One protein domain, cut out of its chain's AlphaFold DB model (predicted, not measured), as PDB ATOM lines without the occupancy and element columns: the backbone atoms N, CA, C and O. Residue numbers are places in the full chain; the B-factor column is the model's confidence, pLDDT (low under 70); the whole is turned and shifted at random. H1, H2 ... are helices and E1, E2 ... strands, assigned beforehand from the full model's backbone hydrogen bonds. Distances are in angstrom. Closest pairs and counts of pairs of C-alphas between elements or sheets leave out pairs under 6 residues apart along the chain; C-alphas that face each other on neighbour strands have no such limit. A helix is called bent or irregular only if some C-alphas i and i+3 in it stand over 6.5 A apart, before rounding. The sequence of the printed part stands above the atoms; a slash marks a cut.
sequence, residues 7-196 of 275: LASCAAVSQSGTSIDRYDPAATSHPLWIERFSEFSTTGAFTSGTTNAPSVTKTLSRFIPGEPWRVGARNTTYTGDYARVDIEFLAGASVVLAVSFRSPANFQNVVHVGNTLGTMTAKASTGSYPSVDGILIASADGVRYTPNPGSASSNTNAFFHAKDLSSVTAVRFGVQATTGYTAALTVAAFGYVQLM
ATOM      1  N   LEU A   7     -46.287  43.027   2.140       64.06
ATOM      2  CA  LEU A   7     -45.051  43.820   2.096       64.06
ATOM      3  C   LEU A   7     -44.216  43.604   3.347       64.06
ATOM      4  O   LEU A   7     -43.000  43.556   3.267       64.06
ATOM      5  N   ALA A   8     -44.874  43.540   4.500       65.81
ATOM      6  CA  ALA A   8     -44.272  43.257   5.787       65.81
ATOM      7  C   ALA A   8     -45.368  42.738   6.715       65.81
ATOM      8  O   ALA A   8     -46.433  43.346   6.824       65.81
ATOM      9  N   SER A   9     -45.129  41.634   7.411       67.88
ATOM     10  CA  SER A   9     -46.027  41.197   8.475       67.88
ATOM     11  C   SER A   9     -45.256  40.526   9.596       67.88
ATOM     12  O   SER A   9     -44.196  39.933   9.383       67.88
ATOM     13  N   CYS A  10     -45.796  40.643  10.802       66.44
ATOM     14  CA  CYS A  10     -45.312  39.928  11.965       66.44
ATOM     15  C   CYS A  10     -46.497  39.392  12.773       66.44
ATOM     16  O   CYS A  10     -47.486  40.095  13.005       66.44
ATOM     17  N   ALA A  11     -46.386  38.159  13.244       69.38
ATOM     18  CA  ALA A  11     -47.349  37.567  14.164       69.38
ATOM     19  C   ALA A  11     -46.631  37.016  15.396       69.38
ATOM     20  O   ALA A  11     -45.564  36.405  15.270       69.38
ATOM     21  N   ALA A  12     -47.235  37.224  16.564       65.69
ATOM     22  CA  ALA A  12     -46.854  36.605  17.825       65.69
ATOM     23  C   ALA A  12     -47.994  35.676  18.263       65.69
ATOM     24  O   ALA A  12     -49.120  36.115  18.522       65.69
ATOM     25  N   VAL A  13     -47.709  34.376  18.281       62.75
ATOM     26  CA  VAL A  13     -48.701  33.314  18.495       62.75
ATOM     27  C   VAL A  13     -48.300  32.488  19.715       62.75
ATOM     28  O   VAL A  13     -47.152  32.054  19.796       62.75
ATOM     29  N   SER A  14     -49.236  32.224  20.632       52.16
ATOM     30  CA  SER A  14     -49.089  31.131  21.597       52.16
ATOM     31  C   SER A  14     -49.558  29.837  20.911       52.16
ATOM     32  O   SER A  14     -50.565  29.827  20.206       52.16
ATOM     33  N   GLN A  15     -48.776  28.759  20.978       41.84
ATOM     34  CA  GLN A  15     -48.941  27.573  20.117       41.84
ATOM     35  C   GLN A  15     -50.389  27.035  20.000       41.84
ATOM     36  O   GLN A  15     -50.936  26.520  20.967       41.84
ATOM     37  N   SER A  16     -50.976  27.056  18.795       34.59
ATOM     38  CA  SER A  16     -51.269  25.871  17.957       34.59
ATOM     39  C   SER A  16     -52.069  26.248  16.689       34.59
ATOM     40  O   SER A  16     -53.045  26.991  16.723       34.59
ATOM     41  N   GLY A  17     -51.638  25.721  15.537       40.06
ATOM     42  CA  GLY A  17     -52.522  25.268  14.452       40.06
ATOM     43  C   GLY A  17     -53.259  26.250  13.530       40.06
ATOM     44  O   GLY A  17     -53.733  25.792  12.496       40.06
ATOM     45  N   THR A  18     -53.375  27.550  13.800       37.88
ATOM     46  CA  THR A  18     -54.168  28.415  12.902       37.88
ATOM     47  C   THR A  18     -53.359  28.899  11.704       37.88
ATOM     48  O   THR A  18     -52.343  29.583  11.857       37.88
ATOM     49  N   SER A  19     -53.833  28.558  10.507       41.00
ATOM     50  CA  SER A  19     -53.354  29.047   9.218       41.00
ATOM     51  C   SER A  19     -53.601  30.553   9.097       41.00
ATOM     52  O   SER A  19     -54.611  30.990   8.550       41.00
ATOM     53  N   ILE A  20     -52.688  31.370   9.620       44.81
ATOM     54  CA  ILE A  20     -52.532  32.719   9.077       44.81
ATOM     55  C   ILE A  20     -52.042  32.514   7.643       44.81
ATOM     56  O   ILE A  20     -51.052  31.801   7.453       44.81
ATOM     57  N   ASP A  21     -52.757  33.069   6.662       41.84
ATOM     58  CA  ASP A  21     -52.376  33.022   5.249       41.84
ATOM     59  C   ASP A  21     -50.898  33.397   5.114       41.84
ATOM     60  O   ASP A  21     -50.481  34.523   5.406       41.84
ATOM     61  N   ARG A  22     -50.084  32.405   4.750       45.16
ATOM     62  CA  ARG A  22     -48.634  32.548   4.688       45.16
ATOM     63  C   ARG A  22     -48.282  33.287   3.408       45.16
ATOM     64  O   ARG A  22     -48.829  32.992   2.350       45.16
ATOM     65  N   TYR A  23     -47.344  34.225   3.510       44.44
ATOM     66  CA  TYR A  23     -46.639  34.717   2.335       44.44
ATOM     67  C   TYR A  23     -46.024  33.526   1.599       44.44
ATOM     68  O   TYR A  23     -45.255  32.768   2.192       44.44
ATOM     69  N   ASP A  24     -46.384  33.367   0.330       47.53
ATOM     70  CA  ASP A  24     -45.770  32.402  -0.569       47.53
ATOM     71  C   ASP A  24     -44.860  33.163  -1.549       47.53
ATOM     72  O   ASP A  24     -45.361  33.766  -2.502       47.53
ATOM     73  N   PRO A  25     -43.529  33.180  -1.332       43.75
ATOM     74  CA  PRO A  25     -42.595  33.834  -2.248       43.75
ATOM     75  C   PRO A  25     -42.579  33.199  -3.643       43.75
ATOM     76  O   PRO A  25     -42.138  33.847  -4.593       43.75
ATOM     77  N   ALA A  26     -43.037  31.950  -3.779       46.62
ATOM     78  CA  ALA A  26     -43.118  31.247  -5.054       46.62
ATOM     79  C   ALA A  26     -44.418  31.553  -5.818       46.62
ATOM     80  O   ALA A  26     -44.540  31.184  -6.989       46.62
ATOM     81  N   ALA A  27     -45.376  32.255  -5.205       53.16
ATOM     82  CA  ALA A  27     -46.623  32.650  -5.849       53.16
ATOM     83  C   ALA A  27     -46.413  33.848  -6.792       53.16
ATOM     84  O   ALA A  27     -46.823  34.971  -6.524       53.16
ATOM     85  N   THR A  28     -45.786  33.596  -7.939       49.62
ATOM     86  CA  THR A  28     -45.524  34.592  -8.990       49.62
ATOM     87  C   THR A  28     -46.604  34.615 -10.072       49.62
ATOM     88  O   THR A  28     -46.357  35.075 -11.183       49.62
ATOM     89  N   SER A  29     -47.795  34.071  -9.801       48.66
ATOM     90  CA  SER A  29     -48.823  33.833 -10.825       48.66
ATOM     91  C   SER A  29     -49.401  35.113 -11.442       48.66
ATOM     92  O   SER A  29     -50.106  35.032 -12.444       48.66
ATOM     93  N   HIS A  30     -49.124  36.288 -10.864       44.91
ATOM     94  CA  HIS A  30     -49.505  37.568 -11.451       44.91
ATOM     95  C   HIS A  30     -48.418  38.080 -12.415       44.91
ATOM     96  O   HIS A  30     -47.260  38.178 -12.009       44.91
ATOM     97  N   PRO A  31     -48.749  38.488 -13.655       47.84
ATOM     98  CA  PRO A  31     -47.756  38.952 -14.631       47.84
ATOM     99  C   PRO A  31     -46.974  40.197 -14.177       47.84
ATOM    100  O   PRO A  31     -45.818  40.358 -14.557       47.84
ATOM    101  N   LEU A  32     -47.553  41.037 -13.309       45.81
ATOM    102  CA  LEU A  32     -46.867  42.199 -12.714       45.81
ATOM    103  C   LEU A  32     -46.192  41.884 -11.366       45.81
ATOM    104  O   LEU A  32     -45.730  42.797 -10.679       45.81
ATOM    105  N   TRP A  33     -46.160  40.612 -10.944       52.16
ATOM    106  CA  TRP A  33     -45.619  40.219  -9.640       52.16
ATOM    107  C   TRP A  33     -44.153  40.610  -9.495       52.16
ATOM    108  O   TRP A  33     -43.766  41.248  -8.523       52.16
ATOM    109  N   ILE A  34     -43.327  40.263 -10.480       56.44
ATOM    110  CA  ILE A  34     -41.894  40.563 -10.438       56.44
ATOM    111  C   ILE A  34     -41.668  42.078 -10.485       56.44
ATOM    112  O   ILE A  34     -40.908  42.599  -9.678       56.44
ATOM    113  N   GLU A  35     -42.365  42.803 -11.360       53.78
ATOM    114  CA  GLU A  35     -42.229  44.262 -11.477       53.78
ATOM    115  C   GLU A  35     -42.522  44.980 -10.153       53.78
ATOM    116  O   GLU A  35     -41.774  45.860  -9.738       53.78
ATOM    117  N   ARG A  36     -43.593  44.582  -9.459       50.88
ATOM    118  CA  ARG A  36     -44.095  45.312  -8.284       50.88
ATOM    119  C   ARG A  36     -43.630  44.752  -6.960       50.88
ATOM    120  O   ARG A  36     -43.626  45.480  -5.969       50.88
ATOM    121  N   PHE A  37     -43.272  43.471  -6.943       52.53
ATOM    122  CA  PHE A  37     -42.972  42.732  -5.728       52.53
ATOM    123  C   PHE A  37     -41.613  42.044  -5.702       52.53
ATOM    124  O   PHE A  37     -41.273  41.461  -4.672       52.53
ATOM    125  N   SER A  38     -40.776  42.180  -6.736       57.56
ATOM    126  CA  SER A  38     -39.368  41.748  -6.655       57.56
ATOM    127  C   SER A  38     -38.633  42.408  -5.486       57.56
ATOM    128  O   SER A  38     -37.926  41.723  -4.749       57.56
ATOM    129  N   GLU A  39     -38.885  43.695  -5.225       54.59
ATOM    130  CA  GLU A  39     -38.341  44.431  -4.070       54.59
ATOM    131  C   GLU A  39     -38.824  43.878  -2.712       54.59
ATOM    132  O   GLU A  39     -38.188  44.098  -1.669       54.59
ATOM    133  N   PHE A  40     -39.937  43.136  -2.724       53.78
ATOM    134  CA  PHE A  40     -40.549  42.485  -1.568       53.78
ATOM    135  C   PHE A  40     -40.259  40.984  -1.489       53.78
ATOM    136  O   PHE A  40     -40.606  40.383  -0.480       53.78
ATOM    137  N   SER A  41     -39.586  40.385  -2.479       51.25
ATOM    138  CA  SER A  41     -39.244  38.948  -2.506       51.25
ATOM    139  C   SER A  41     -38.460  38.480  -1.271       51.25
ATOM    140  O   SER A  41     -38.524  37.317  -0.881       51.25
ATOM    141  N   THR A  42     -37.747  39.405  -0.622       48.53
ATOM    142  CA  THR A  42     -36.991  39.169   0.616       48.53
ATOM    143  C   THR A  42     -37.755  39.555   1.885       48.53
ATOM    144  O   THR A  42     -37.247  39.365   2.988       48.53
ATOM    145  N   THR A  43     -38.929  40.177   1.758       49.94
ATOM    146  CA  THR A  43     -39.714  40.688   2.887       49.94
ATOM    147  C   THR A  43     -40.804  39.668   3.190       49.94
ATOM    148  O   THR A  43     -41.908  39.724   2.667       49.94
ATOM    149  N   GLY A  44     -40.436  38.650   3.966       46.59
ATOM    150  CA  GLY A  44     -41.334  37.548   4.294       46.59
ATOM    151  C   GLY A  44     -42.514  37.979   5.170       46.59
ATOM    152  O   GLY A  44     -42.441  38.966   5.906       46.59
ATOM    153  N   ALA A  45     -43.591  37.190   5.149       49.94
ATOM    154  CA  ALA A  45     -44.483  37.141   6.301       49.94
ATOM    155  C   ALA A  45     -43.752  36.432   7.437       49.94
ATOM    156  O   ALA A  45     -43.452  35.241   7.340       49.94
ATOM    157  N   PHE A  46     -43.458  37.150   8.515       48.41
ATOM    158  CA  PHE A  46     -42.793  36.556   9.664       48.41
ATOM    159  C   PHE A  46     -43.847  36.094  10.667       48.41
ATOM    160  O   PHE A  46     -44.389  36.867  11.453       48.41
ATOM    161  N   THR A  47     -44.150  34.800  10.670       50.22
ATOM    162  CA  THR A  47     -44.876  34.189  11.787       50.22
ATOM    163  C   THR A  47     -43.862  33.760  12.838       50.22
ATOM    164  O   THR A  47     -43.102  32.823  12.595       50.22
ATOM    165  N   SER A  48     -43.841  34.408  14.001       46.50
ATOM    166  CA  SER A  48     -43.107  33.880  15.151       46.50
ATOM    167  C   SER A  48     -44.083  33.143  16.071       46.50
ATOM    168  O   SER A  48     -45.090  33.690  16.520       46.50
ATOM    169  N   GLY A  49     -43.798  31.868  16.330       49.69
ATOM    170  CA  GLY A  49     -44.506  31.055  17.326       49.69
ATOM    171  C   GLY A  49     -43.999  31.287  18.751       49.69
ATOM    172  O   GLY A  49     -44.079  30.381  19.575       49.69
ATOM    173  N   THR A  50     -43.397  32.449  19.013       52.66
ATOM    174  CA  THR A  50     -42.789  32.800  20.294       52.66
ATOM    175  C   THR A  50     -43.474  34.026  20.884       52.66
ATOM    176  O   THR A  50     -43.831  34.973  20.183       52.66
ATOM    177  N   THR A  51     -43.620  34.015  22.204       59.41
ATOM    178  CA  THR A  51     -43.804  35.191  23.058       59.41
ATOM    179  C   THR A  51     -42.746  36.220  22.616       59.41
ATOM    180  O   THR A  51     -41.557  35.962  22.787       59.41
ATOM    181  N   ASN A  52     -43.152  37.333  21.989       65.38
ATOM    182  CA  ASN A  52     -42.312  38.369  21.338       65.38
ATOM    183  C   ASN A  52     -41.843  38.058  19.896       65.38
ATOM    184  O   ASN A  52     -40.773  37.487  19.684       65.38
ATOM    185  N   ALA A  53     -42.595  38.526  18.893       67.38
ATOM    186  CA  ALA A  53     -42.100  38.570  17.518       67.38
ATOM    187  C   ALA A  53     -41.039  39.674  17.372       67.38
ATOM    188  O   ALA A  53     -41.226  40.770  17.920       67.38
ATOM    189  N   PRO A  54     -39.950  39.440  16.617       66.06
ATOM    190  CA  PRO A  54     -38.985  40.492  16.333       66.06
ATOM    191  C   PRO A  54     -39.657  41.636  15.566       66.06
ATOM    192  O   PRO A  54     -40.554  41.419  14.749       66.06
ATOM    193  N   SER A  55     -39.206  42.865  15.824       74.94
ATOM    194  CA  SER A  55     -39.608  44.006  15.006       74.94
ATOM    195  C   SER A  55     -38.965  43.892  13.625       74.94
ATOM    196  O   SER A  55     -37.755  43.695  13.506       74.94
ATOM    197  N   VAL A  56     -39.778  44.022  12.584       74.75
ATOM    198  CA  VAL A  56     -39.351  43.998  11.186       74.75
ATOM    199  C   VAL A  56     -39.421  45.416  10.650       74.75
ATOM    200  O   VAL A  56     -40.458  46.063  10.757       74.75
ATOM    201  N   THR A  57     -38.330  45.897  10.057       81.94
ATOM    202  CA  THR A  57     -38.297  47.196   9.378       81.94
ATOM    203  C   THR A  57     -37.932  47.004   7.913       81.94
ATOM    204  O   THR A  57     -36.989  46.279   7.600       81.94
ATOM    205  N   LYS A  58     -38.655  47.668   7.012       82.31
ATOM    206  CA  LYS A  58     -38.371  47.673   5.574       82.31
ATOM    207  C   LYS A  58     -38.527  49.082   5.027       82.31
ATOM    208  O   LYS A  58     -39.555  49.713   5.237       82.31
ATOM    209  N   THR A  59     -37.535  49.544   4.278       87.69
ATOM    210  CA  THR A  59     -37.644  50.773   3.491       87.69
ATOM    211  C   THR A  59     -37.839  50.422   2.027       87.69
ATOM    212  O   THR A  59     -37.108  49.597   1.477       87.69
ATOM    213  N   LEU A  60     -38.821  51.064   1.409       86.56
ATOM    214  CA  LEU A  60     -38.967  51.141  -0.031       86.56
ATOM    215  C   LEU A  60     -38.360  52.440  -0.498       86.56
ATOM    216  O   LEU A  60     -38.799  53.515  -0.094       86.56
ATOM    217  N   SER A  61     -37.383  52.329  -1.387       90.06
ATOM    218  CA  SER A  61     -36.740  53.466  -2.043       90.06
ATOM    219  C   SER A  61     -37.615  54.037  -3.165       90.06
ATOM    220  O   SER A  61     -37.114  54.420  -4.219       90.06
ATOM    221  N   ARG A  62     -38.936  54.042  -2.950       89.06
ATOM    222  CA  ARG A  62     -39.946  54.598  -3.843       89.06
ATOM    223  C   ARG A  62     -41.158  55.066  -3.050       89.06
ATOM    224  O   ARG A  62     -41.488  54.513  -2.000       89.06
ATOM    225  N   PHE A  63     -41.867  56.029  -3.619       90.50
ATOM    226  CA  PHE A  63     -43.194  56.439  -3.188       90.50
ATOM    227  C   PHE A  63     -44.065  56.643  -4.425       90.50
ATOM    228  O   PHE A  63     -43.691  57.380  -5.333       90.50
ATOM    229  N   ILE A  64     -45.209  55.957  -4.476       89.19
ATOM    230  CA  ILE A  64     -46.161  56.063  -5.583       89.19
ATOM    231  C   ILE A  64     -47.450  56.681  -5.032       89.19
ATOM    232  O   ILE A  64     -48.200  55.995  -4.334       89.19
ATOM    233  N   PRO A  65     -47.735  57.962  -5.333       90.56
ATOM    234  CA  PRO A  65     -48.978  58.595  -4.917       90.56
ATOM    235  C   PRO A  65     -50.214  57.806  -5.369       90.56
ATOM    236  O   PRO A  65     -50.350  57.393  -6.524       90.56
ATOM    237  N   GLY A  66     -51.142  57.602  -4.440       87.94
ATOM    238  CA  GLY A  66     -52.376  56.854  -4.639       87.94
ATOM    239  C   GLY A  66     -52.227  55.331  -4.552       87.94
ATOM    240  O   GLY A  66     -53.221  54.639  -4.780       87.94
ATOM    241  N   GLU A  67     -51.036  54.798  -4.265       86.25
ATOM    242  CA  GLU A  67     -50.836  53.361  -4.049       86.25
ATOM    243  C   GLU A  67     -51.587  52.900  -2.783       86.25
ATOM    244  O   GLU A  67     -51.393  53.482  -1.711       86.25
ATOM    245  N   PRO A  68     -52.488  51.904  -2.889       86.38
ATOM    246  CA  PRO A  68     -53.252  51.433  -1.746       86.38
ATOM    247  C   PRO A  68     -52.499  50.367  -0.952       86.38
ATOM    248  O   PRO A  68     -52.079  49.342  -1.496       86.38
ATOM    249  N   TRP A  69     -52.424  50.563   0.362       87.06
ATOM    250  CA  TRP A  69     -51.912  49.561   1.290       87.06
ATOM    251  C   TRP A  69     -53.002  49.110   2.247       87.06
ATOM    252  O   TRP A  69     -53.606  49.929   2.942       87.06
ATOM    253  N   ARG A  70     -53.221  47.801   2.333       85.88
ATOM    254  CA  ARG A  70     -53.986  47.221   3.428       85.88
ATOM    255  C   ARG A  70     -53.089  47.162   4.653       85.88
ATOM    256  O   ARG A  70     -51.967  46.661   4.594       85.88
ATOM    257  N   VAL A  71     -53.576  47.688   5.762       87.88
ATOM    258  CA  VAL A  71     -52.811  47.846   6.995       87.88
ATOM    259  C   VAL A  71     -53.664  47.425   8.171       87.88
ATOM    260  O   VAL A  71     -54.869  47.685   8.210       87.88
ATOM    261  N   GLY A  72     -53.035  46.797   9.152       83.81
ATOM    262  CA  GLY A  72     -53.744  46.446  10.363       83.81
ATOM    263  C   GLY A  72     -52.830  46.028  11.494       83.81
ATOM    264  O   GLY A  72     -51.715  45.549  11.294       83.81
ATOM    265  N   ALA A  73     -53.345  46.229  12.697       82.38
ATOM    266  CA  ALA A  73     -52.746  45.795  13.943       82.38
ATOM    267  C   ALA A  73     -53.882  45.315  14.844       82.38
ATOM    268  O   ALA A  73     -54.888  46.011  15.011       82.38
ATOM    269  N   ARG A  74     -53.731  44.111  15.390       77.88
ATOM    270  CA  ARG A  74     -54.745  43.485  16.232       77.88
ATOM    271  C   ARG A  74     -54.095  42.672  17.340       77.88
ATOM    272  O   ARG A  74     -53.142  41.934  17.102       77.88
ATOM    273  N   ASN A  75     -54.678  42.763  18.526       76.06
ATOM    274  CA  ASN A  75     -54.547  41.795  19.610       76.06
ATOM    275  C   ASN A  75     -55.923  41.202  19.947       76.06
ATOM    276  O   ASN A  75     -56.950  41.743  19.526       76.06
ATOM    277  N   THR A  76     -55.960  40.057  20.627       65.12
ATOM    278  CA  THR A  76     -57.219  39.336  20.867       65.12
ATOM    279  C   THR A  76     -57.751  39.467  22.285       65.12
ATOM    280  O   THR A  76     -58.919  39.833  22.422       65.12
ATOM    281  N   THR A  77     -57.005  39.105  23.337       60.84
ATOM    282  CA  THR A  77     -57.678  38.842  24.632       60.84
ATOM    283  C   THR A  77     -56.838  39.025  25.900       60.84
ATOM    284  O   THR A  77     -57.435  39.134  26.970       60.84
ATOM    285  N   TYR A  78     -55.500  39.134  25.846       63.69
ATOM    286  CA  TYR A  78     -54.679  39.241  27.068       63.69
ATOM    287  C   TYR A  78     -53.944  40.570  27.305       63.69
ATOM    288  O   TYR A  78     -53.371  41.196  26.411       63.69
ATOM    289  N   THR A  79     -53.950  41.005  28.568       65.19
ATOM    290  CA  THR A  79     -53.182  42.162  29.032       65.19
ATOM    291  C   THR A  79     -51.700  41.907  28.769       65.19
ATOM    292  O   THR A  79     -51.164  40.887  29.191       65.19
ATOM    293  N   GLY A  80     -51.039  42.833  28.072       67.75
ATOM    294  CA  GLY A  80     -49.646  42.675  27.638       67.75
ATOM    295  C   GLY A  80     -49.484  42.212  26.188       67.75
ATOM    296  O   GLY A  80     -48.366  42.252  25.678       67.75
ATOM    297  N   ASP A  81     -50.570  41.853  25.494       75.88
ATOM    298  CA  ASP A  81     -50.537  41.667  24.043       75.88
ATOM    299  C   ASP A  81     -50.413  43.016  23.330       75.88
ATOM    300  O   ASP A  81     -51.118  43.983  23.632       75.88
ATOM    301  N   TYR A  82     -49.536  43.053  22.336       80.06
ATOM    302  CA  TYR A  82     -49.146  44.259  21.633       80.06
ATOM    303  C   TYR A  82     -48.991  43.986  20.142       80.06
ATOM    304  O   TYR A  82     -48.359  43.015  19.731       80.06
ATOM    305  N   ALA A  83     -49.512  44.892  19.325       82.00
ATOM    306  CA  ALA A  83     -49.241  44.932  17.898       82.00
ATOM    307  C   ALA A  83     -49.004  46.380  17.477       82.00
ATOM    308  O   ALA A  83     -49.697  47.293  17.935       82.00
ATOM    309  N   ARG A  84     -48.030  46.591  16.597       86.62
ATOM    310  CA  ARG A  84     -47.715  47.895  16.029       86.62
ATOM    311  C   ARG A  84     -47.356  47.774  14.565       86.62
ATOM    312  O   ARG A  84     -46.554  46.926  14.185       86.62
ATOM    313  N   VAL A  85     -47.911  48.682  13.779       89.50
ATOM    314  CA  VAL A  85     -47.483  48.961  12.414       89.50
ATOM    315  C   VAL A  85     -47.190  50.445  12.314       89.50
ATOM    316  O   VAL A  85     -48.074  51.260  12.547       89.50
ATOM    317  N   ASP A  86     -45.963  50.794  11.969       92.88
ATOM    318  CA  ASP A  86     -45.525  52.143  11.654       92.88
ATOM    319  C   ASP A  86     -45.294  52.286  10.162       92.88
ATOM    320  O   ASP A  86     -44.751  51.390   9.515       92.88
ATOM    321  N   ILE A  87     -45.665  53.446   9.642       95.06
ATOM    322  CA  ILE A  87     -45.449  53.844   8.260       95.06
ATOM    323  C   ILE A  87     -44.919  55.267   8.285       95.06
ATOM    324  O   ILE A  87     -45.615  56.183   8.718       95.06
ATOM    325  N   GLU A  88     -43.688  55.452   7.839       97.06
ATOM    326  CA  GLU A  88     -43.002  56.736   7.784       97.06
ATOM    327  C   GLU A  88     -42.738  57.118   6.329       97.06
ATOM    328  O   GLU A  88     -42.157  56.349   5.564       97.06
ATOM    329  N   PHE A  89     -43.147  58.323   5.956       97.62
ATOM    330  CA  PHE A  89     -42.920  58.901   4.638       97.62
ATOM    331  C   PHE A  89     -41.676  59.781   4.697       97.62
ATOM    332  O   PHE A  89     -41.572  60.671   5.549       97.62
ATOM    333  N   LEU A  90     -40.729  59.506   3.808       98.06
ATOM    334  CA  LEU A  90     -39.378  60.048   3.840       98.06
ATOM    335  C   LEU A  90     -39.157  61.013   2.672       98.06
ATOM    336  O   LEU A  90     -39.242  60.611   1.510       98.06
ATOM    337  N   ALA A  91     -38.818  62.264   2.984       96.75
ATOM    338  CA  ALA A  91     -38.249  63.214   2.031       96.75
ATOM    339  C   ALA A  91     -36.722  63.201   2.210       96.75
ATOM    340  O   ALA A  91     -36.181  63.787   3.155       96.75
ATOM    341  N   GLY A  92     -36.023  62.440   1.364       94.12
ATOM    342  CA  GLY A  92     -34.626  62.080   1.613       94.12
ATOM    343  C   GLY A  92     -34.489  61.227   2.881       94.12
ATOM    344  O   GLY A  92     -35.103  60.169   2.987       94.12
ATOM    345  N   ALA A  93     -33.696  61.683   3.855       91.88
ATOM    346  CA  ALA A  93     -33.521  60.998   5.144       91.88
ATOM    347  C   ALA A  93     -34.541  61.424   6.221       91.88
ATOM    348  O   ALA A  93     -34.597  60.821   7.294       91.88
ATOM    349  N   SER A  94     -35.332  62.466   5.957       96.19
ATOM    350  CA  SER A  94     -36.217  63.084   6.945       96.19
ATOM    351  C   SER A  94     -37.617  62.488   6.895       96.19
ATOM    352  O   SER A  94     -38.237  62.438   5.836       96.19
ATOM    353  N   VAL A  95     -38.152  62.105   8.056       97.38
ATOM    354  CA  VAL A  95     -39.561  61.716   8.189       97.38
ATOM    355  C   VAL A  95     -40.417  62.980   8.163       97.38
ATOM    356  O   VAL A  95     -40.264  63.852   9.019       97.38
ATOM    357  N   VAL A  96     -41.303  63.086   7.175       97.00
ATOM    358  CA  VAL A  96     -42.209  64.239   7.019       97.00
ATOM    359  C   VAL A  96     -43.633  63.930   7.464       97.00
ATOM    360  O   VAL A  96     -44.396  64.849   7.777       97.00
ATOM    361  N   LEU A  97     -43.981  62.645   7.508       97.94
ATOM    362  CA  LEU A  97     -45.243  62.130   8.006       97.94
ATOM    363  C   LEU A  97     -45.027  60.725   8.569       97.94
ATOM    364  O   LEU A  97     -44.289  59.928   7.993       97.94
ATOM    365  N   ALA A  98     -45.721  60.406   9.650       97.50
ATOM    366  CA  ALA A  98     -45.806  59.074  10.210       97.50
ATOM    367  C   ALA A  98     -47.263  58.714  10.514       97.50
ATOM    368  O   ALA A  98     -48.028  59.533  11.032       97.50
ATOM    369  N   VAL A  99     -47.627  57.472  10.214       96.50
ATOM    370  CA  VAL A  99     -48.881  56.833  10.613       96.50
ATOM    371  C   VAL A  99     -48.521  55.615  11.446       96.50
ATOM    372  O   VAL A  99     -47.622  54.861  11.083       96.50
ATOM    373  N   SER A 100     -49.206  55.416  12.565       93.25
ATOM    374  CA  SER A 100     -48.972  54.264  13.426       93.25
ATOM    375  C   SER A 100     -50.277  53.637  13.871       93.25
ATOM    376  O   SER A 100     -51.153  54.293  14.431       93.25
ATOM    377  N   PHE A 101     -50.388  52.345  13.637       89.31
ATOM    378  CA  PHE A 101     -51.487  51.502  14.057       89.31
ATOM    379  C   PHE A 101     -51.005  50.754  15.285       89.31
ATOM    380  O   PHE A 101     -50.161  49.868  15.169       89.31
ATOM    381  N   ARG A 102     -51.462  51.162  16.468       84.25
ATOM    382  CA  ARG A 102     -50.948  50.641  17.738       84.25
ATOM    383  C   ARG A 102     -52.052  49.971  18.508       84.25
ATOM    384  O   ARG A 102     -53.117  50.551  18.651       84.25
ATOM    385  N   SER A 103     -51.742  48.830  19.089       75.00
ATOM    386  CA  SER A 103     -52.490  48.264  20.193       75.00
ATOM    387  C   SER A 103     -51.690  48.477  21.474       75.00
ATOM    388  O   SER A 103     -50.794  47.676  21.747       75.00
ATOM    389  N   PRO A 104     -51.877  49.579  22.230       62.69
ATOM    390  CA  PRO A 104     -51.280  49.692  23.548       62.69
ATOM    391  C   PRO A 104     -51.830  48.578  24.447       62.69
ATOM    392  O   PRO A 104     -52.876  47.984  24.169       62.69
ATOM    393  N   ALA A 105     -51.145  48.328  25.563       53.16
ATOM    394  CA  ALA A 105     -51.669  47.463  26.613       53.16
ATOM    395  C   ALA A 105     -53.127  47.857  26.949       53.16
ATOM    396  O   ALA A 105     -53.429  49.048  27.033       53.16
ATOM    397  N   ASN A 106     -54.003  46.859  27.142       58.16
ATOM    398  CA  ASN A 106     -55.460  46.971  27.370       58.16
ATOM    399  C   ASN A 106     -56.365  46.984  26.113       58.16
ATOM    400  O   ASN A 106     -57.415  47.624  26.127       58.16
ATOM    401  N   PHE A 107     -56.015  46.239  25.053       60.28
ATOM    402  CA  PHE A 107     -56.930  45.864  23.944       60.28
ATOM    403  C   PHE A 107     -57.442  46.989  23.034       60.28
ATOM    404  O   PHE A 107     -58.355  46.776  22.236       60.28
ATOM    405  N   GLN A 108     -56.912  48.204  23.142       68.25
ATOM    406  CA  GLN A 108     -57.388  49.327  22.332       68.25
ATOM    407  C   GLN A 108     -56.519  49.484  21.087       68.25
ATOM    408  O   GLN A 108     -55.413  49.981  21.193       68.25
ATOM    409  N   ASN A 109     -56.982  49.128  19.888       77.81
ATOM    410  CA  ASN A 109     -56.208  49.425  18.679       77.81
ATOM    411  C   ASN A 109     -56.534  50.849  18.192       77.81
ATOM    412  O   ASN A 109     -57.664  51.149  17.829       77.81
ATOM    413  N   VAL A 110     -55.550  51.744  18.181       83.38
ATOM    414  CA  VAL A 110     -55.719  53.167  17.863       83.38
ATOM    415  C   VAL A 110     -54.796  53.562  16.716       83.38
ATOM    416  O   VAL A 110     -53.592  53.273  16.727       83.38
ATOM    417  N   VAL A 111     -55.347  54.288  15.741       90.00
ATOM    418  CA  VAL A 111     -54.540  54.940  14.704       90.00
ATOM    419  C   VAL A 111     -54.002  56.259  15.226       90.00
ATOM    420  O   VAL A 111     -54.743  57.085  15.752       90.00
ATOM    421  N   HIS A 112     -52.718  56.480  15.012       92.50
ATOM    422  CA  HIS A 112     -52.026  57.724  15.280       92.50
ATOM    423  C   HIS A 112     -51.476  58.284  13.971       92.50
ATOM    424  O   HIS A 112     -51.046  57.527  13.102       92.50
ATOM    425  N   VAL A 113     -51.467  59.607  13.830       95.62
ATOM    426  CA  VAL A 113     -50.819  60.280  12.697       95.62
ATOM    427  C   VAL A 113     -50.189  61.598  13.133       95.62
ATOM    428  O   VAL A 113     -50.717  62.287  14.009       95.62
ATOM    429  N   GLY A 114     -49.060  61.956  12.534       95.75
ATOM    430  CA  GLY A 114     -48.375  63.233  12.747       95.75
ATOM    431  C   GLY A 114     -47.101  63.330  11.916       95.75
ATOM    432  O   GLY A 114     -46.836  62.465  11.096       95.75
ATOM    433  N   ASN A 115     -46.290  64.369  12.122       94.81
ATOM    434  CA  ASN A 115     -45.078  64.585  11.315       94.81
ATOM    435  C   ASN A 115     -43.996  63.512  11.530       94.81
ATOM    436  O   ASN A 115     -43.280  63.166  10.602       94.81
ATOM    437  N   THR A 116     -43.877  62.990  12.750       94.38
ATOM    438  CA  THR A 116     -42.945  61.917  13.127       94.38
ATOM    439  C   THR A 116     -43.632  60.976  14.109       94.38
ATOM    440  O   THR A 116     -44.650  61.348  14.696       94.38
ATOM    441  N   LEU A 117     -43.048  59.802  14.377       90.62
ATOM    442  CA  LEU A 117     -43.565  58.860  15.380       90.62
ATOM    443  C   LEU A 117     -43.661  59.448  16.804       90.62
ATOM    444  O   LEU A 117     -44.444  58.945  17.611       90.62
ATOM    445  N   GLY A 118     -42.883  60.491  17.119       91.19
ATOM    446  CA  GLY A 118     -42.892  61.160  18.425       91.19
ATOM    447  C   GLY A 118     -43.950  62.257  18.568       91.19
ATOM    448  O   GLY A 118     -44.283  62.637  19.683       91.19
ATOM    449  N   THR A 119     -44.503  62.755  17.459       92.94
ATOM    450  CA  THR A 119     -45.439  63.896  17.446       92.94
ATOM    451  C   THR A 119     -46.853  63.502  17.015       92.94
ATOM    452  O   THR A 119     -47.642  64.363  16.631       92.94
ATOM    453  N   MET A 120     -47.157  62.206  16.951       94.50
ATOM    454  CA  MET A 120     -48.450  61.746  16.451       94.50
ATOM    455  C   MET A 120     -49.564  61.966  17.466       94.50
ATOM    456  O   MET A 120     -49.365  61.826  18.670       94.50
ATOM    457  N   THR A 121     -50.765  62.218  16.957       93.06
ATOM    458  CA  THR A 121     -51.991  62.287  17.754       93.06
ATOM    459  C   THR A 121     -52.925  61.143  17.388       93.06
ATOM    460  O   THR A 121     -52.988  60.721  16.229       93.06
ATOM    461  N   ALA A 122     -53.636  60.620  18.389       89.88
ATOM    462  CA  ALA A 122     -54.640  59.583  18.197       89.88
ATOM    463  C   ALA A 122     -55.809  60.101  17.344       89.88
ATOM    464  O   ALA A 122     -56.241  61.250  17.474       89.88
ATOM    465  N   LYS A 123     -56.339  59.241  16.476       90.31
ATOM    466  CA  LYS A 123     -57.577  59.480  15.738       90.31
ATOM    467  C   LYS A 123     -58.775  58.906  16.479       90.31
ATOM    468  O   LYS A 123     -58.666  57.934  17.224       90.31
ATOM    469  N   ALA A 124     -59.926  59.534  16.251       85.38
ATOM    470  CA  ALA A 124     -61.183  59.111  16.842       85.38
ATOM    471  C   ALA A 124     -61.507  57.655  16.473       85.38
ATOM    472  O   ALA A 124     -61.320  57.225  15.334       85.38
ATOM    473  N   SER A 125     -62.011  56.921  17.457       81.56
ATOM    474  CA  SER A 125     -62.505  55.552  17.324       81.56
ATOM    475  C   SER A 125     -63.862  55.463  18.021       81.56
ATOM    476  O   SER A 125     -64.179  56.283  18.883       81.56
ATOM    477  N   THR A 126     -64.675  54.497  17.625       76.38
ATOM    478  CA  THR A 126     -65.983  54.198  18.211       76.38
ATOM    479  C   THR A 126     -65.916  52.894  19.007       76.38
ATOM    480  O   THR A 126     -64.948  52.143  18.911       76.38
ATOM    481  N   GLY A 127     -66.936  52.628  19.827       70.56
ATOM    482  CA  GLY A 127     -67.058  51.377  20.580       70.56
ATOM    483  C   GLY A 127     -65.933  51.095  21.586       70.56
ATOM    484  O   GLY A 127     -65.013  51.885  21.795       70.56
ATOM    485  N   SER A 128     -66.024  49.932  22.225       62.16
ATOM    486  CA  SER A 128     -64.986  49.410  23.117       62.16
ATOM    487  C   SER A 128     -64.062  48.491  22.321       62.16
ATOM    488  O   SER A 128     -64.549  47.666  21.550       62.16
ATOM    489  N   TYR A 129     -62.746  48.623  22.510       64.62
ATOM    490  CA  TYR A 129     -61.725  47.765  21.884       64.62
ATOM    491  C   TYR A 129     -61.716  47.814  20.345       64.62
ATOM    492  O   TYR A 129     -61.915  46.790  19.686       64.62
ATOM    493  N   PRO A 130     -61.504  49.002  19.744       66.19
ATOM    494  CA  PRO A 130     -61.398  49.128  18.293       66.19
ATOM    495  C   PRO A 130     -60.344  48.164  17.750       66.19
ATOM    496  O   PRO A 130     -59.258  48.080  18.311       66.19
ATOM    497  N   SER A 131     -60.654  47.444  16.672       73.06
ATOM    498  CA  SER A 131     -59.668  46.820  15.785       73.06
ATOM    499  C   SER A 131     -59.215  47.840  14.744       73.06
ATOM    500  O   SER A 131     -60.011  48.660  14.273       73.06
ATOM    501  N   VAL A 132     -57.954  47.742  14.323       81.19
ATOM    502  CA  VAL A 132     -57.460  48.447  13.141       81.19
ATOM    503  C   VAL A 132     -57.242  47.427  12.025       81.19
ATOM    504  O   VAL A 132     -56.297  46.642  12.053       81.19
ATOM    505  N   ASP A 133     -58.121  47.474  11.032       84.38
ATOM    506  CA  ASP A 133     -57.957  46.867   9.709       84.38
ATOM    507  C   ASP A 133     -58.555  47.850   8.705       84.38
ATOM    508  O   ASP A 133     -59.714  48.254   8.842       84.38
ATOM    509  N   GLY A 134     -57.773  48.264   7.718       87.56
ATOM    510  CA  GLY A 134     -58.252  49.179   6.702       87.56
ATOM    511  C   GLY A 134     -57.261  49.399   5.578       87.56
ATOM    512  O   GLY A 134     -56.227  48.741   5.470       87.56
ATOM    513  N   ILE A 135     -57.607  50.351   4.724       89.56
ATOM    514  CA  ILE A 135     -56.822  50.747   3.564       89.56
ATOM    515  C   ILE A 135     -56.251  52.133   3.841       89.56
ATOM    516  O   ILE A 135     -57.001  53.074   4.108       89.56
ATOM    517  N   LEU A 136     -54.931  52.258   3.759       93.69
ATOM    518  CA  LEU A 136     -54.218  53.526   3.761       93.69
ATOM    519  C   LEU A 136     -53.826  53.879   2.324       93.69
ATOM    520  O   LEU A 136     -53.235  53.068   1.616       93.69
ATOM    521  N   ILE A 137     -54.152  55.097   1.903       94.31
ATOM    522  CA  ILE A 137     -53.742  55.662   0.617       94.31
ATOM    523  C   ILE A 137     -53.048  56.987   0.904       94.31
ATOM    524  O   ILE A 137     -53.636  57.884   1.511       94.31
ATOM    525  N   ALA A 138     -51.807  57.107   0.452       95.12
ATOM    526  CA  ALA A 138     -51.033  58.335   0.523       95.12
ATOM    527  C   ALA A 138     -50.979  58.996  -0.855       95.12
ATOM    528  O   ALA A 138     -50.619  58.355  -1.838       95.12
ATOM    529  N   SER A 139     -51.332  60.271  -0.920       93.44
ATOM    530  CA  SER A 139     -51.341  61.108  -2.119       93.44
ATOM    531  C   SER A 139     -50.429  62.316  -1.906       93.44
ATOM    532  O   SER A 139     -49.899  62.508  -0.817       93.44
ATOM    533  N   ALA A 140     -50.245  63.156  -2.927       91.69
ATOM    534  CA  ALA A 140     -49.418  64.361  -2.801       91.69
ATOM    535  C   ALA A 140     -49.920  65.338  -1.715       91.69
ATOM    536  O   ALA A 140     -49.129  66.099  -1.171       91.69
ATOM    537  N   ASP A 141     -51.214  65.300  -1.387       94.25
ATOM    538  CA  ASP A 141     -51.895  66.191  -0.443       94.25
ATOM    539  C   ASP A 141     -52.088  65.599   0.964       94.25
ATOM    540  O   ASP A 141     -52.574  66.291   1.864       94.25
ATOM    541  N   GLY A 142     -51.704  64.339   1.186       96.44
ATOM    542  CA  GLY A 142     -51.706  63.733   2.513       96.44
ATOM    543  C   GLY A 142     -52.063  62.255   2.519       96.44
ATOM    544  O   GLY A 142     -51.911  61.543   1.528       96.44
ATOM    545  N   VAL A 143     -52.551  61.779   3.665       97.31
ATOM    546  CA  VAL A 143     -52.940  60.374   3.856       97.31
ATOM    547  C   VAL A 143     -54.413  60.237   4.183       97.31
ATOM    548  O   VAL A 143     -54.959  60.951   5.027       97.31
ATOM    549  N   ARG A 144     -55.051  59.266   3.536       95.88
ATOM    550  CA  ARG A 144     -56.422  58.848   3.796       95.88
ATOM    551  C   ARG A 144     -56.422  57.419   4.306       95.88
ATOM    552  O   ARG A 144     -55.849  56.540   3.672       95.88
ATOM    553  N   TYR A 145     -57.096  57.198   5.423       93.75
ATOM    554  CA  TYR A 145     -57.377  55.868   5.945       93.75
ATOM    555  C   TYR A 145     -58.872  55.592   5.847       93.75
ATOM    556  O   TYR A 145     -59.699  56.432   6.221       93.75
ATOM    557  N   THR A 146     -59.215  54.403   5.370       91.25
ATOM    558  CA  THR A 146     -60.589  53.912   5.313       91.25
ATOM    559  C   THR A 146     -60.653  52.556   6.014       91.25
ATOM    560  O   THR A 146     -59.986  51.627   5.559       91.25
ATOM    561  N   PRO A 147     -61.419  52.420   7.111       87.75
ATOM    562  CA  PRO A 147     -61.569  51.148   7.809       87.75
ATOM    563  C   PRO A 147     -62.229  50.107   6.900       87.75
ATOM    564  O   PRO A 147     -63.051  50.446   6.049       87.75
ATOM    565  N   ASN A 148     -61.877  48.837   7.087       79.75
ATOM    566  CA  ASN A 148     -62.487  47.727   6.368       79.75
ATOM    567  C   ASN A 148     -63.877  47.412   6.965       79.75
ATOM    568  O   ASN A 148     -63.945  46.912   8.093       79.75
ATOM    569  N   PRO A 149     -64.987  47.654   6.238       58.91
ATOM    570  CA  PRO A 149     -66.339  47.492   6.778       58.91
ATOM    571  C   PRO A 149     -66.727  46.028   7.033       58.91
ATOM    572  O   PRO A 149     -67.654  45.771   7.794       58.91
ATOM    573  N   GLY A 150     -66.028  45.060   6.424       56.69
ATOM    574  CA  GLY A 150     -66.293  43.627   6.608       56.69
ATOM    575  C   GLY A 150     -65.697  43.026   7.887       56.69
ATOM    576  O   GLY A 150     -65.969  41.872   8.209       56.69
ATOM    577  N   SER A 151     -64.878  43.783   8.625       58.56
ATOM    578  CA  SER A 151     -64.331  43.341   9.907       58.56
ATOM    579  C   SER A 151     -65.289  43.747  11.024       58.56
ATOM    580  O   SER A 151     -65.356  44.922  11.382       58.56
ATOM    581  N   ALA A 152     -66.009  42.778  11.602       50.50
ATOM    582  CA  ALA A 152     -67.032  42.967  12.646       50.50
ATOM    583  C   ALA A 152     -66.553  43.681  13.934       50.50
ATOM    584  O   ALA A 152     -67.320  43.846  14.876       50.50
ATOM    585  N   SER A 153     -65.279  44.075  14.001       55.56
ATOM    586  CA  SER A 153     -64.640  44.754  15.135       55.56
ATOM    587  C   SER A 153     -63.847  46.011  14.736       55.56
ATOM    588  O   SER A 153     -63.195  46.616  15.591       55.56
ATOM    589  N   SER A 154     -63.873  46.441  13.465       61.53
ATOM    590  CA  SER A 154     -63.161  47.652  13.029       61.53
ATOM    591  C   SER A 154     -63.911  48.920  13.437       61.53
ATOM    592  O   SER A 154     -64.592  49.546  12.628       61.53
ATOM    593  N   ASN A 155     -63.727  49.346  14.683       69.50
ATOM    594  CA  ASN A 155     -64.349  50.563  15.202       69.50
ATOM    595  C   ASN A 155     -63.466  51.812  15.027       69.50
ATOM    596  O   ASN A 155     -63.666  52.833  15.681       69.50
ATOM    597  N   THR A 156     -62.454  51.753  14.164       78.38
ATOM    598  CA  THR A 156     -61.634  52.928  13.860       78.38
ATOM    599  C   THR A 156     -62.324  53.798  12.815       78.38
ATOM    600  O   THR A 156     -62.736  53.286  11.776       78.38
ATOM    601  N   ASN A 157     -62.412  55.113  13.034       85.31
ATOM    602  CA  ASN A 157     -63.044  56.001  12.059       85.31
ATOM    603  C   ASN A 157     -62.141  56.240  10.842       85.31
ATOM    604  O   ASN A 157     -60.912  56.303  10.948       85.31
ATOM    605  N   ALA A 158     -62.765  56.436   9.680       89.25
ATOM    606  CA  ALA A 158     -62.067  56.970   8.517       89.25
ATOM    607  C   ALA A 158     -61.493  58.358   8.834       89.25
ATOM    608  O   ALA A 158     -62.098  59.139   9.573       89.25
ATOM    609  N   PHE A 159     -60.342  58.690   8.253       92.38
ATOM    610  CA  PHE A 159     -59.787  60.036   8.361       92.38
ATOM    611  C   PHE A 159     -59.007  60.433   7.114       92.38
ATOM    612  O   PHE A 159     -58.508  59.596   6.361       92.38
ATOM    613  N   PHE A 160     -58.855  61.745   6.956       95.62
ATOM    614  CA  PHE A 160     -57.874  62.361   6.080       95.62
ATOM    615  C   PHE A 160     -56.961  63.254   6.920       95.62
ATOM    616  O   PHE A 160     -57.426  63.980   7.802       95.62
ATOM    617  N   HIS A 161     -55.657  63.166   6.690       96.50
ATOM    618  CA  HIS A 161     -54.669  64.043   7.299       96.50
ATOM    619  C   HIS A 161     -53.893  64.746   6.192       96.50
ATOM    620  O   HIS A 161     -53.096  64.113   5.499       96.50
ATOM    621  N   ALA A 162     -54.165  66.042   6.040       96.62
ATOM    622  CA  ALA A 162     -53.540  66.883   5.034       96.62
ATOM    623  C   ALA A 162     -52.055  67.093   5.354       96.62
ATOM    624  O   ALA A 162     -51.701  67.498   6.466       96.62
ATOM    625  N   LYS A 163     -51.199  66.819   4.375       96.31
ATOM    626  CA  LYS A 163     -49.754  67.022   4.444       96.31
ATOM    627  C   LYS A 163     -49.199  67.031   3.026       96.31
ATOM    628  O   LYS A 163     -49.501  66.128   2.263       96.31
ATOM    629  N   ASP A 164     -48.354  68.000   2.700       95.81
ATOM    630  CA  ASP A 164     -47.615  67.952   1.439       95.81
ATOM    631  C   ASP A 164     -46.613  66.786   1.457       95.81
ATOM    632  O   ASP A 164     -45.679  66.765   2.268       95.81
ATOM    633  N   LEU A 165     -46.846  65.808   0.584       96.56
ATOM    634  CA  LEU A 165     -46.000  64.633   0.374       96.56
ATOM    635  C   LEU A 165     -45.324  64.650  -1.006       96.56
ATOM    636  O   LEU A 165     -44.762  63.638  -1.418       96.56
ATOM    637  N   SER A 166     -45.346  65.777  -1.726       94.88
ATOM    638  CA  SER A 166     -44.743  65.901  -3.065       94.88
ATOM    639  C   SER A 166     -43.232  65.642  -3.091       94.88
ATOM    640  O   SER A 166     -42.696  65.207  -4.107       94.88
ATOM    641  N   SER A 167     -42.549  65.866  -1.966       95.44
ATOM    642  CA  SER A 167     -41.108  65.630  -1.793       95.44
ATOM    643  C   SER A 167     -40.756  64.233  -1.274       95.44
ATOM    644  O   SER A 167     -39.576  63.926  -1.092       95.44
ATOM    645  N   VAL A 168     -41.750  63.382  -1.004       97.50
ATOM    646  CA  VAL A 168     -41.513  62.036  -0.480       97.50
ATOM    647  C   VAL A 168     -40.958  61.147  -1.584       97.50
ATOM    648  O   VAL A 168     -41.564  60.984  -2.640       97.50
ATOM    649  N   THR A 169     -39.821  60.522  -1.309       95.94
ATOM    650  CA  THR A 169     -39.127  59.630  -2.246       95.94
ATOM    651  C   THR A 169     -39.057  58.193  -1.747       95.94
ATOM    652  O   THR A 169     -38.744  57.295  -2.523       95.94
ATOM    653  N   ALA A 170     -39.330  57.958  -0.463       94.50
ATOM    654  CA  ALA A 170     -39.248  56.639   0.149       94.50
ATOM    655  C   ALA A 170     -40.293  56.455   1.254       94.50
ATOM    656  O   ALA A 170     -40.794  57.418   1.839       94.50
ATOM    657  N   VAL A 171     -40.595  55.196   1.560       93.75
ATOM    658  CA  VAL A 171     -41.524  54.812   2.628       93.75
ATOM    659  C   VAL A 171     -40.854  53.765   3.500       93.75
ATOM    660  O   VAL A 171     -40.333  52.775   2.989       93.75
ATOM    661  N   ARG A 172     -40.852  53.966   4.815       92.75
ATOM    662  CA  ARG A 172     -40.335  53.000   5.786       92.75
ATOM    663  C   ARG A 172     -41.476  52.409   6.595       92.75
ATOM    664  O   ARG A 172     -42.261  53.130   7.196       92.75
ATOM    665  N   PHE A 173     -41.524  51.090   6.622       89.38
ATOM    666  CA  PHE A 173     -42.464  50.303   7.399       89.38
ATOM    667  C   PHE A 173     -41.751  49.709   8.604       89.38
ATOM    668  O   PHE A 173     -40.642  49.195   8.462       89.38
ATOM    669  N   GLY A 174     -42.400  49.746   9.761       87.62
ATOM    670  CA  GLY A 174     -42.008  49.016  10.962       87.62
ATOM    671  C   GLY A 174     -43.178  48.164  11.434       87.62
ATOM    672  O   GLY A 174     -44.281  48.677  11.574       87.62
ATOM    673  N   VAL A 175     -42.983  46.873  11.669       83.38
ATOM    674  CA  VAL A 175     -44.052  45.967  12.110       83.38
ATOM    675  C   VAL A 175     -43.553  45.183  13.319       83.38
ATOM    676  O   VAL A 175     -42.445  44.652  13.301       83.38
ATOM    677  N   GLN A 176     -44.335  45.147  14.394       82.38
ATOM    678  CA  GLN A 176     -44.013  44.407  15.613       82.38
ATOM    679  C   GLN A 176     -45.270  43.779  16.218       82.38
ATOM    680  O   GLN A 176     -46.340  44.386  16.230       82.38
ATOM    681  N   ALA A 177     -45.129  42.572  16.759       79.25
ATOM    682  CA  ALA A 177     -46.175  41.889  17.501       79.25
ATOM    683  C   ALA A 177     -45.569  41.206  18.725       79.25
ATOM    684  O   ALA A 177     -44.433  40.739  18.716       79.25
ATOM    685  N   THR A 178     -46.307  41.154  19.815       77.69
ATOM    686  CA  THR A 178     -45.894  40.503  21.050       77.69
ATOM    687  C   THR A 178     -47.137  39.984  21.732       77.69
ATOM    688  O   THR A 178     -48.164  40.653  21.755       77.69
ATOM    689  N   THR A 179     -47.037  38.784  22.283       74.12
ATOM    690  CA  THR A 179     -48.063  38.252  23.161       74.12
ATOM    691  C   THR A 179     -47.437  37.884  24.486       74.12
ATOM    692  O   THR A 179     -46.318  37.378  24.492       74.12
ATOM    693  N   GLY A 180     -48.143  38.161  25.580       69.62
ATOM    694  CA  GLY A 180     -47.815  37.635  26.907       69.62
ATOM    695  C   GLY A 180     -48.512  36.304  27.201       69.62
ATOM    696  O   GLY A 180     -48.308  35.724  28.265       69.62
ATOM    697  N   TYR A 181     -49.352  35.823  26.282       66.88
ATOM    698  CA  TYR A 181     -50.155  34.627  26.463       66.88
ATOM    699  C   TYR A 181     -49.304  33.365  26.280       66.88
ATOM    700  O   TYR A 181     -48.602  33.194  25.284       66.88
ATOM    701  N   THR A 182     -49.349  32.471  27.266       64.31
ATOM    702  CA  THR A 182     -48.525  31.249  27.322       64.31
ATOM    703  C   THR A 182     -49.342  29.961  27.202       64.31
ATOM    704  O   THR A 182     -48.760  28.879  27.158       64.31
ATOM    705  N   ALA A 183     -50.675  30.050  27.116       58.34
ATOM    706  CA  ALA A 183     -51.565  28.893  27.012       58.34
ATOM    707  C   ALA A 183     -51.967  28.571  25.556       58.34
ATOM    708  O   ALA A 183     -51.894  29.409  24.655       58.34
ATOM    709  N   ALA A 184     -52.358  27.317  25.321       52.78
ATOM    710  CA  ALA A 184     -52.278  26.624  24.029       52.78
ATOM    711  C   ALA A 184     -53.419  26.884  23.014       52.78
ATOM    712  O   ALA A 184     -53.777  25.976  22.263       52.78
ATOM    713  N   LEU A 185     -54.029  28.076  22.970       50.56
ATOM    714  CA  LEU A 185     -55.141  28.344  22.044       50.56
ATOM    715  C   LEU A 185     -55.073  29.755  21.422       50.56
ATOM    716  O   LEU A 185     -55.234  30.745  22.125       50.56
ATOM    717  N   THR A 186     -54.974  29.815  20.084       56.94
ATOM    718  CA  THR A 186     -55.173  30.974  19.169       56.94
ATOM    719  C   THR A 186     -54.072  32.050  19.042       56.94
ATOM    720  O   THR A 186     -53.235  32.252  19.914       56.94
ATOM    721  N   VAL A 187     -54.073  32.756  17.896       61.00
ATOM    722  CA  VAL A 187     -53.227  33.940  17.623       61.00
ATOM    723  C   VAL A 187     -53.596  35.066  18.582       61.00
ATOM    724  O   VAL A 187     -54.748  35.496  18.607       61.00
ATOM    725  N   ALA A 188     -52.608  35.570  19.319       70.19
ATOM    726  CA  ALA A 188     -52.825  36.582  20.344       70.19
ATOM    727  C   ALA A 188     -52.526  38.016  19.869       70.19
ATOM    728  O   ALA A 188     -53.245  38.944  20.238       70.19
ATOM    729  N   ALA A 189     -51.536  38.206  18.983       77.88
ATOM    730  CA  ALA A 189     -51.251  39.504  18.368       77.88
ATOM    731  C   ALA A 189     -50.657  39.388  16.954       77.88
ATOM    732  O   ALA A 189     -49.823  38.523  16.680       77.88
ATOM    733  N   PHE A 190     -51.040  40.295  16.053       76.88
ATOM    734  CA  PHE A 190     -50.460  40.392  14.714       76.88
ATOM    735  C   PHE A 190     -50.519  41.814  14.146       76.88
ATOM    736  O   PHE A 190     -51.421  42.596  14.455       76.88
ATOM    737  N   GLY A 191     -49.552  42.134  13.289       80.56
ATOM    738  CA  GLY A 191     -49.470  43.385  12.543       80.56
ATOM    739  C   GLY A 191     -49.062  43.123  11.098       80.56
ATOM    740  O   GLY A 191     -48.310  42.184  10.818       80.56
ATOM    741  N   TYR A 192     -49.569  43.930  10.171       79.69
ATOM    742  CA  TYR A 192     -49.306  43.738   8.752       79.69
ATOM    743  C   TYR A 192     -49.405  45.018   7.919       79.69
ATOM    744  O   TYR A 192     -50.152  45.950   8.229       79.69
ATOM    745  N   VAL A 193     -48.684  44.986   6.803       82.50
ATOM    746  CA  VAL A 193     -48.783  45.886   5.659       82.50
ATOM    747  C   VAL A 193     -48.793  45.025   4.399       82.50
ATOM    748  O   VAL A 193     -47.901  44.202   4.181       82.50
ATOM    749  N   GLN A 194     -49.794  45.221   3.555       78.88
ATOM    750  CA  GLN A 194     -49.964  44.545   2.275       78.88
ATOM    751  C   GLN A 194     -50.168  45.585   1.183       78.88
ATOM    752  O   GLN A 194     -50.974  46.499   1.330       78.88
ATOM    753  N   LEU A 195     -49.461  45.423   0.067       78.25
ATOM    754  CA  LEU A 195     -49.712  46.204  -1.132       78.25
ATOM    755  C   LEU A 195     -50.898  45.587  -1.850       78.25
ATOM    756  O   LEU A 195     -50.913  44.386  -2.115       78.25
ATOM    757  N   MET A 196     -51.894  46.414  -2.133       76.62
ATOM    758  CA  MET A 196     -53.087  45.989  -2.846       76.62
ATOM    759  C   MET A 196     -52.928  46.276  -4.337       76.62
ATOM    760  O   MET A 196     -52.330  47.282  -4.731       76.62
TER     761      MET A 196
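What this domain is: This is residues 7 to 196 of the 275 residues of an uncharacterized protein of Acidovorax sp. KKS102 (UniProt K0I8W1). Look for a sandwich: two twisted sheets face to face, one of seven strands and one of five, their strands at 12 degrees to each other, with one short helix, H1, outside them and only grazing the larger sheet. The larger sheet is mixed, in the order E2, E1, E12, E4, E8, E9, E10; the smaller, E3, E11, E5, E6, E7, is all antiparallel. The 190 printed residues hold one named helix and twelve named strands, in the order E1, H1, then E2 to E12; the class is mostly strand, with under half of the residues in named elements. The whole is compact and rounded, with a radius of gyration of the C-alphas of 16.2 A and spans of 48 by 40 by 31 A.

How they stand to each other: Begin at edge strand E2, residues 45 to 48, parallel to E1, residues 7 to 13, with N 46 and O 9 at 3.0 A. E12, residues 187 to 195, is antiparallel to E1, with N 10 and O 191 at 2.9 A, and to E4, residues 68 to 75, with N 70 and O 194 at 2.8 A. E8, residues 132 to 139, is antiparallel to E4, with N 69 and O 136 at 2.9 A. From E8, two hairpins through E9, residues 142 to 147, to E10, residues 159 to 162, form a meander, each strand the antiparallel neighbour of the one before; look at N 135 and O 146, 2.8 A, and N 143 and O 161, 3.0 A. In the smaller sheet, E11, residues 170 to 178, is antiparallel to E3, residues 56 to 60, with N 58 and O 173 at 2.9 A, and to E5, residues 82 to 91, with N 86 and O 174 at 2.7 A. E5, E6, residues 94 to 103, and E7, residues 110 to 114, form the other meander, with N 87 and O 99 at 2.8 A and N 100 and O 112 at 2.9 A; E6 bends by 64 degrees at residue 97. Between the sheets, the closest C-alphas of E11 and E12 are those of Ala 177 and Phe 190, 5.3 A apart. H1, residues 33 to 40, follows E1 and precedes E2 in a strand-helix-strand unit, two parallel neighbour strands with a helix between them along the chain; it only grazes the larger sheet, with residues 36 to 40. It is irregular, with C-alphas 36 and 39 at 7.2 A; 2 of 4 O i to N i+4 pairs are within hydrogen-bond range.

Where its parts are: Find C-alpha 7 at (-45.051, 43.820, 2.096), where E1 begins its 19.8 A. E5 runs 29.4 A from C-alpha 82 at (-49.146, 44.259, 21.633), E11 27.2 A and E6 25.7 A. E12 runs 22.7 A to C-alpha 195 at (-49.712, 46.204, -1.132).

The domain as a whole: The C-alphas farthest apart, of Ser 166 and Ala 184, are 48.3 A from each other. The printed part has no cut; the links E1 to H1, E7 to E8 and E9 to E10 are long. Mean pLDDT of the printed part is 75.0, with 76 residues under 70, among them residues 7 to 54.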